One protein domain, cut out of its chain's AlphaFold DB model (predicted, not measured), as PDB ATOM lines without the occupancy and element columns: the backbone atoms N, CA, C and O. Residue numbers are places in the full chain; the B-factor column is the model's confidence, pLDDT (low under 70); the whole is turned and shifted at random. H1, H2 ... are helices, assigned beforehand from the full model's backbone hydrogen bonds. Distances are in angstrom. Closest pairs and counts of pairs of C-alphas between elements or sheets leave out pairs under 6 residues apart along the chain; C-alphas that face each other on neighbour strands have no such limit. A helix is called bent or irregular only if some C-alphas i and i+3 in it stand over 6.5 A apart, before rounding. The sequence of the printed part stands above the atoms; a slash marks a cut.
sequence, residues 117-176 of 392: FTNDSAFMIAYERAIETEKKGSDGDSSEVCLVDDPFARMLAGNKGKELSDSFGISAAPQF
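What this domain is: This is residues 117 to 176 of the 392 residues of an uncharacterized protein of Thalassiosira oceanica (UniProt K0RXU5). Two long helices, H1 and H3, meet at about a right angle as an L, the beginning of H3 packing on the first half of H1, while the short helix H2 packs on H1 as well. Between H1 and H2 a long loop, residues 138 to 152, runs out past the end of H1 and folds back, and residues 169 to 176, of which 169 to 175 belong to H3, stick out to the side of H1. The printed part has 60 residues with three named helices, in the order H1, H2, H3, and no named strand; its class is all helix. It is only just loose, close to compact, with a radius of gyration of the C-alphas of 12.9 A, and only just flat, spanning 39 by 28 by 16 A.

How they stand to each other: Start with H1, residues 121 to 137, and look for what touches it. H2, residues 153 to 157, touches H1, and the closest C-alphas, those of Phe 123 and Ala 157, are 4.5 A apart. H3, residues 160 to 175, touches H1 with residues 160 to 165 alone, and H1 touches H3 with residues 121 to 128 alone. The closest C-alphas of that pair, those of Met 124 and Gly 161, are 4.0 A apart. The lines of H1 and H3 are about perpendicular, at 81 degrees. H2 and H3 meet only through their link. In the backbone of H2 every O i to N i+4 pair is within hydrogen-bond range; in H1 it is 10 of 13 and in H3 10 of 12.

Where its parts are: Find C-alpha 121 at (34.311, 98.390, 27.922); from there H1 runs 26.3 A to C-alpha 137 at (47.694, 90.976, 6.570). It is neither bent nor irregular, but only just: C-alphas 133 and 136 are 6.1 A apart. Go on to Ala 153, where H2 begins; it ends at Ala 157. H3 begins at Lys 160 and runs 23.4 A to C-alpha 175 at (45.667, 89.426, 39.093). It has a kink of 25 degrees near residue 169, and it is irregular: C-alphas 171 and 174 are 7.2 A apart, where a regular helix has about 5 A.

The domain as a whole: The two C-alphas farthest apart are those of Thr 118 and Gly 140, at 41.2 A. The printed part has no cut. The link from H1 to H2, 15 residues, is long, and the link from H2 to H3, 2 residues, is tight. Look in the B-factor column for the low values: residues 117 to 119 and 137 to 144 are under 70, while the mean pLDDT of the printed part is 83.0.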
ATOM      1  N   PHE A 117      28.042 107.642  27.335       43.56
ATOM      2  CA  PHE A 117      28.029 106.176  27.322       43.56
ATOM      3  C   PHE A 117      28.490 105.589  28.659       43.56
ATOM      4  O   PHE A 117      29.538 105.967  29.183       43.56
ATOM      5  N   THR A 118      27.709 104.659  29.208       48.50
ATOM      6  CA  THR A 118      27.946 104.011  30.512       48.50
ATOM      7  C   THR A 118      28.704 102.686  30.426       48.50
ATOM      8  O   THR A 118      29.023 102.120  31.468       48.50
ATOM      9  N   ASN A 119      29.042 102.201  29.224       63.91
ATOM     10  CA  ASN A 119      29.754 100.935  29.030       63.91
ATOM     11  C   ASN A 119      30.996 101.072  28.124       63.91
ATOM     12  O   ASN A 119      31.107 100.420  27.087       63.91
ATOM     13  N   ASP A 120      31.957 101.919  28.517       78.94
ATOM     14  CA  ASP A 120      33.224 102.124  27.784       78.94
ATOM     15  C   ASP A 120      33.956 100.799  27.435       78.94
ATOM     16  O   ASP A 120      34.701 100.746  26.455       78.94
ATOM     17  N   SER A 121      33.712  99.708  28.179       84.12
ATOM     18  CA  SER A 121      34.311  98.390  27.922       84.12
ATOM     19  C   SER A 121      34.022  97.848  26.513       84.12
ATOM     20  O   SER A 121      34.899  97.229  25.916       84.12
ATOM     21  N   ALA A 122      32.863  98.145  25.916       90.81
ATOM     22  CA  ALA A 122      32.526  97.660  24.576       90.81
ATOM     23  C   ALA A 122      33.499  98.180  23.496       90.81
ATOM     24  O   ALA A 122      33.846  97.444  22.570       90.81
ATOM     25  N   PHE A 123      34.008  99.412  23.647       92.19
ATOM     26  CA  PHE A 123      35.036  99.983  22.766       92.19
ATOM     27  C   PHE A 123      36.392  99.281  22.921       92.19
ATOM     28  O   PHE A 123      37.103  99.090  21.936       92.19
ATOM     29  N   MET A 124      36.741  98.869  24.145       93.81
ATOM     30  CA  MET A 124      37.932  98.060  24.427       93.81
ATOM     31  C   MET A 124      37.833  96.679  23.772       93.81
ATOM     32  O   MET A 124      38.761  96.276  23.076       93.81
ATOM     33  N   ILE A 125      36.695  95.988  23.912       95.69
ATOM     34  CA  ILE A 125      36.501  94.668  23.291       95.69
ATOM     35  C   ILE A 125      36.554  94.780  21.760       95.69
ATOM     36  O   ILE A 125      37.236  93.993  21.109       95.69
ATOM     37  N   ALA A 126      35.904  95.792  21.173       96.12
ATOM     38  CA  ALA A 126      36.000  96.053  19.738       96.12
ATOM     39  C   ALA A 126      37.448  96.363  19.300       96.12
ATOM     40  O   ALA A 126      37.894  95.868  18.270       96.12
ATOM     41  N   TYR A 127      38.229  97.112  20.086       96.88
ATOM     42  CA  TYR A 127      39.647  97.346  19.782       96.88
ATOM     43  C   TYR A 127      40.469  96.049  19.760       96.88
ATOM     44  O   TYR A 127      41.299  95.865  18.868       96.88
ATOM     45  N   GLU A 128      40.222  95.150  20.709       96.81
ATOM     46  CA  GLU A 128      40.948  93.886  20.847       96.81
ATOM     47  C   GLU A 128      40.575  92.866  19.759       96.81
ATOM     48  O   GLU A 128      41.452  92.173  19.248       96.81
ATOM     49  N   ARG A 129      39.317  92.841  19.297       97.56
ATOM     50  CA  ARG A 129      38.945  92.078  18.088       97.56
ATOM     51  C   ARG A 129      39.556  92.671  16.811       97.56
ATOM     52  O   ARG A 129      39.924  91.930  15.900       97.56
ATOM     53  N   ALA A 130      39.710  93.995  16.744       96.62
ATOM     54  CA  ALA A 130      40.285  94.669  15.579       96.62
ATOM     55  C   ALA A 130      41.771  94.333  15.368       96.62
ATOM     56  O   ALA A 130      42.166  94.022  14.247       96.62
ATOM     57  N   ILE A 131      42.583  94.346  16.433       95.31
ATOM     58  CA  ILE A 131      44.011  93.974  16.342       95.31
ATOM     59  C   ILE A 131      44.222  92.491  15.997       95.31
ATOM     60  O   ILE A 131      45.241  92.144  15.412       95.31
ATOM     61  N   GLU A 132      43.267  91.614  16.322       95.25
ATOM     62  CA  GLU A 132      43.297  90.209  15.897       95.25
ATOM     63  C   GLU A 132      42.933  90.057  14.416       95.25
ATOM     64  O   GLU A 132      43.599  89.315  13.695       95.25
ATOM     65  N   THR A 133      41.932  90.805  13.942       95.50
ATOM     66  CA  THR A 133      41.540  90.837  12.521       95.50
ATOM     67  C   THR A 133      42.699  91.320  11.635       95.50
ATOM     68  O   THR A 133      42.907  90.807  10.537       95.50
ATOM     69  N   GLU A 134      43.503  92.269  12.122       92.56
ATOM     70  CA  GLU A 134      44.661  92.821  11.403       92.56
ATOM     71  C   GLU A 134      45.788  91.797  11.157       92.56
ATOM     72  O   GLU A 134      46.520  91.935  10.175       92.56
ATOM     73  N   LYS A 135      45.869  90.705  11.937       89.88
ATOM     74  CA  LYS A 135      46.834  89.598  11.725       89.88
ATOM     75  C   LYS A 135      46.602  88.807  10.431       89.88
ATOM     76  O   LYS A 135      47.398  87.949  10.068       89.88
ATOM     77  N   LYS A 136      45.516  89.081   9.705       79.94
ATOM     78  CA  LYS A 136      45.292  88.551   8.351       79.94
ATOM     79  C   LYS A 136      46.272  89.086   7.307       79.94
ATOM     80  O   LYS A 136      46.446  88.439   6.281       79.94
ATOM     81  N   GLY A 137      46.830  90.279   7.528       60.97
ATOM     82  CA  GLY A 137      47.694  90.976   6.570       60.97
ATOM     83  C   GLY A 137      49.195  90.795   6.807       60.97
ATOM     84  O   GLY A 137      49.990  91.389   6.086       60.97
ATOM     85  N   SER A 138      49.604  90.031   7.824       60.09
ATOM     86  CA  SER A 138      51.014  89.727   8.080       60.09
ATOM     87  C   SER A 138      51.489  88.581   7.186       60.09
ATOM     88  O   SER A 138      51.366  87.405   7.529       60.09
ATOM     89  N   ASP A 139      52.037  88.946   6.026       49.59
ATOM     90  CA  ASP A 139      52.607  88.014   5.055       49.59
ATOM     91  C   ASP A 139      53.767  87.184   5.650       49.59
ATOM     92  O   ASP A 139      54.878  87.671   5.855       49.59
ATOM     93  N   GLY A 140      53.527  85.886   5.844       48.34
ATOM     94  CA  GLY A 140      54.532  84.844   5.603       48.34
ATOM     95  C   GLY A 140      55.486  84.408   6.725       48.34
ATOM     96  O   GLY A 140      56.103  83.365   6.538       48.34
ATOM     97  N   ASP A 141      55.607  85.117   7.856       48.56
ATOM     98  CA  ASP A 141      56.585  84.750   8.919       48.56
ATOM     99  C   ASP A 141      56.059  84.858  10.371       48.56
ATOM    100  O   ASP A 141      56.730  84.480  11.330       48.56
ATOM    101  N   SER A 142      54.830  85.341  10.582       52.25
ATOM    102  CA  SER A 142      54.221  85.392  11.919       52.25
ATOM    103  C   SER A 142      53.570  84.056  12.294       52.25
ATOM    104  O   SER A 142      52.625  83.621  11.637       52.25
ATOM    105  N   SER A 143      53.992  83.455  13.410       54.75
ATOM    106  CA  SER A 143      53.425  82.213  13.971       54.75
ATOM    107  C   SER A 143      51.969  82.321  14.457       54.75
ATOM    108  O   SER A 143      51.373  81.317  14.848       54.75
ATOM    109  N   GLU A 144      51.371  83.514  14.432       66.56
ATOM    110  CA  GLU A 144      50.001  83.764  14.876       66.56
ATOM    111  C   GLU A 144      49.015  83.862  13.701       66.56
ATOM    112  O   GLU A 144      48.813  84.921  13.113       66.56
ATOM    113  N   VAL A 145      48.320  82.760  13.409       82.94
ATOM    114  CA  VAL A 145      47.152  82.756  12.510       82.94
ATOM    115  C   VAL A 145      46.012  83.565  13.138       82.94
ATOM    116  O   VAL A 145      45.714  83.362  14.314       82.94
ATOM    117  N   CYS A 146      45.347  84.437  12.373       91.56
ATOM    118  CA  CYS A 146      44.129  85.134  12.808       91.56
ATOM    119  C   CYS A 146      43.014  84.128  13.160       91.56
ATOM    120  O   CYS A 146      42.568  83.364  12.302       91.56
ATOM    121  N   LEU A 147      42.560  84.131  14.415       93.00
ATOM    122  CA  LEU A 147      41.494  83.257  14.913       93.00
ATOM    123  C   LEU A 147      40.102  83.841  14.668       93.00
ATOM    124  O   LEU A 147      39.158  83.089  14.428       93.00
ATOM    125  N   VAL A 148      39.968  85.166  14.762       94.62
ATOM    126  CA  VAL A 148      38.686  85.878  14.734       94.62
ATOM    127  C   VAL A 148      38.737  87.000  13.710       94.62
ATOM    128  O   VAL A 148      39.519  87.939  13.826       94.62
ATOM    129  N   ASP A 149      37.838  86.907  12.738       95.31
ATOM    130  CA  ASP A 149      37.603  87.917  11.717       95.31
ATOM    131  C   ASP A 149      36.399  88.781  12.099       95.31
ATOM    132  O   ASP A 149      35.260  88.308  12.053       95.31
ATOM    133  N   ASP A 150      36.646  90.031  12.486       97.50
ATOM    134  CA  ASP A 150      35.625  91.059  12.687       97.50
ATOM    135  C   ASP A 150      36.024  92.345  11.938       97.50
ATOM    136  O   ASP A 150      36.656  93.235  12.517       97.50
ATOM    137  N   PRO A 151      35.663  92.473  10.645       95.88
ATOM    138  CA  PRO A 151      36.098  93.596   9.811       95.88
ATOM    139  C   PRO A 151      35.542  94.948  10.282       95.88
ATOM    140  O   PRO A 151      36.111  95.995   9.980       95.88
ATOM    141  N   PHE A 152      34.461  94.943  11.067       95.75
ATOM    142  CA  PHE A 152      33.811  96.146  11.589       95.75
ATOM    143  C   PHE A 152      34.454  96.643  12.894       95.75
ATOM    144  O   PHE A 152      34.361  97.828  13.231       95.75
ATOM    145  N   ALA A 153      35.152  95.760  13.617       95.69
ATOM    146  CA  ALA A 153      35.731  96.016  14.934       95.69
ATOM    147  C   ALA A 153      36.570  97.303  14.997       95.69
ATOM    148  O   ALA A 153      36.441  98.085  15.939       95.69
ATOM    149  N   ARG A 154      37.402  97.559  13.976       94.12
ATOM    150  CA  ARG A 154      38.300  98.726  13.933       94.12
ATOM    151  C   ARG A 154      37.536 100.052  13.895       94.12
ATOM    152  O   ARG A 154      37.956 101.001  14.555       94.12
ATOM    153  N   MET A 155      36.423 100.116  13.164       91.06
ATOM    154  CA  MET A 155      35.575 101.313  13.078       91.06
ATOM    155  C   MET A 155      34.789 101.524  14.380       91.06
ATOM    156  O   MET A 155      34.716 102.646  14.894       91.06
ATOM    157  N   LEU A 156      34.270 100.431  14.949       90.88
ATOM    158  CA  LEU A 156      33.491 100.434  16.189       90.88
ATOM    159  C   LEU A 156      34.329 100.793  17.424       90.88
ATOM    160  O   LEU A 156      33.848 101.531  18.278       90.88
ATOM    161  N   ALA A 157      35.589 100.352  17.497       90.56
ATOM    162  CA  ALA A 157      36.519 100.620  18.603       90.56
ATOM    163  C   ALA A 157      36.723 102.114  18.923       90.56
ATOM    164  O   ALA A 157      36.980 102.488  20.073       90.56
ATOM    165  N   GLY A 158      36.637 102.973  17.901       83.69
ATOM    166  CA  GLY A 158      36.912 104.404  18.011       83.69
ATOM    167  C   GLY A 158      38.311 104.723  18.561       83.69
ATOM    168  O   GLY A 158      39.207 103.883  18.602       83.69
ATOM    169  N   ASN A 159      38.503 105.969  19.007       80.00
ATOM    170  CA  ASN A 159      39.798 106.414  19.542       80.00
ATOM    171  C   ASN A 159      40.066 105.875  20.966       80.00
ATOM    172  O   ASN A 159      41.213 105.629  21.325       80.00
ATOM    173  N   LYS A 160      39.009 105.672  21.771       83.38
ATOM    174  CA  LYS A 160      39.102 105.244  23.180       83.38
ATOM    175  C   LYS A 160      39.520 103.786  23.362       83.38
ATOM    176  O   LYS A 160      40.165 103.470  24.357       83.38
ATOM    177  N   GLY A 161      39.124 102.887  22.454       90.50
ATOM    178  CA  GLY A 161      39.255 101.443  22.671       90.50
ATOM    179  C   GLY A 161      40.690 100.992  22.969       90.50
ATOM    180  O   GLY A 161      40.899 100.167  23.858       90.50
ATOM    181  N   LYS A 162      41.682 101.612  22.311       93.44
ATOM    182  CA  LYS A 162      43.107 101.376  22.588       93.44
ATOM    183  C   LYS A 162      43.509 101.812  23.996       93.44
ATOM    184  O   LYS A 162      44.104 101.032  24.729       93.44
ATOM    185  N   GLU A 163      43.184 103.050  24.368       90.38
ATOM    186  CA  GLU A 163      43.548 103.629  25.668       90.38
ATOM    187  C   GLU A 163      42.955 102.813  26.825       90.38
ATOM    188  O   GLU A 163      43.611 102.595  27.844       90.38
ATOM    189  N   LEU A 164      41.729 102.316  26.638       89.31
ATOM    190  CA  LEU A 164      41.043 101.444  27.585       89.31
ATOM    191  C   LEU A 164      41.696 100.056  27.667       89.31
ATOM    192  O   LEU A 164      41.972  99.619  28.780       89.31
ATOM    193  N   SER A 165      42.003  99.407  26.535       92.00
ATOM    194  CA  SER A 165      42.694  98.101  26.497       92.00
ATOM    195  C   SER A 165      44.071  98.162  27.161       92.00
ATOM    196  O   SER A 165      44.365  97.373  28.062       92.00
ATOM    197  N   ASP A 166      44.892  99.153  26.799       89.94
ATOM    198  CA  ASP A 166      46.221  99.346  27.387       89.94
ATOM    199  C   ASP A 166      46.126  99.605  28.900       89.94
ATOM    200  O   ASP A 166      46.842  98.992  29.695       89.94
ATOM    201  N   SER A 167      45.213 100.490  29.321       86.50
ATOM    202  CA  SER A 167      45.042 100.819  30.736       86.50
ATOM    203  C   SER A 167      44.441  99.669  31.547       86.50
ATOM    204  O   SER A 167      44.759  99.561  32.734       86.50
ATOM    205  N   PHE A 168      43.579  98.840  30.953       85.69
ATOM    206  CA  PHE A 168      43.009  97.660  31.601       85.69
ATOM    207  C   PHE A 168      44.070  96.575  31.771       85.69
ATOM    208  O   PHE A 168      44.291  96.141  32.899       85.69
ATOM    209  N   GLY A 169      44.786  96.220  30.698       85.44
ATOM    210  CA  GLY A 169      45.861  95.225  30.725       85.44
ATOM    211  C   GLY A 169      46.897  95.521  31.809       85.44
ATOM    212  O   GLY A 169      47.129  94.686  32.677       85.44
ATOM    213  N   ILE A 170      47.425  96.752  31.853       83.19
ATOM    214  CA  ILE A 170      48.394  97.184  32.881       83.19
ATOM    215  C   ILE A 170      47.818  97.084  34.301       83.19
ATOM    216  O   ILE A 170      48.501  96.638  35.222       83.19
ATOM    217  N   SER A 171      46.578  97.536  34.499       79.56
ATOM    218  CA  SER A 171      45.991  97.660  35.840       79.56
ATOM    219  C   SER A 171      45.509  96.322  36.404       79.56
ATOM    220  O   SER A 171      45.513  96.139  37.621       79.56
ATOM    221  N   ALA A 172      45.098  95.402  35.530       81.00
ATOM    222  CA  ALA A 172      44.620  94.079  35.900       81.00
ATOM    223  C   ALA A 172      45.736  93.019  35.925       81.00
ATOM    224  O   ALA A 172      45.617  92.051  36.670       81.00
ATOM    225  N   ALA A 173      46.855  93.216  35.210       80.38
ATOM    226  CA  ALA A 173      47.995  92.287  35.167       80.38
ATOM    227  C   ALA A 173      48.420  91.680  36.527       80.38
ATOM    228  O   ALA A 173      48.713  90.483  36.553       80.38
ATOM    229  N   PRO A 174      48.418  92.392  37.679       82.06
ATOM    230  CA  PRO A 174      48.749  91.783  38.973       82.06
ATOM    231  C   PRO A 174      47.810  90.649  39.422       82.06
ATOM    232  O   PRO A 174      48.204  89.858  40.272       82.06
ATOM    233  N   GLN A 175      46.593  90.548  38.872       73.94
ATOM    234  CA  GLN A 175      45.667  89.426  39.093       73.94
ATOM    235  C   GLN A 175      45.866  88.264  38.090       73.94
ATOM    236  O   GLN A 175      45.241  87.216  38.238       73.94
ATOM    237  N   PHE A 176      46.732  88.439  37.084       75.94
ATOM    238  CA  PHE A 176      46.964  87.514  35.964       75.94
ATOM    239  C   PHE A 176      48.471  87.298  35.738       75.94
ATOM    240  O   PHE A 176      48.993  87.495  34.643       75.94
TER     241      PHE A 176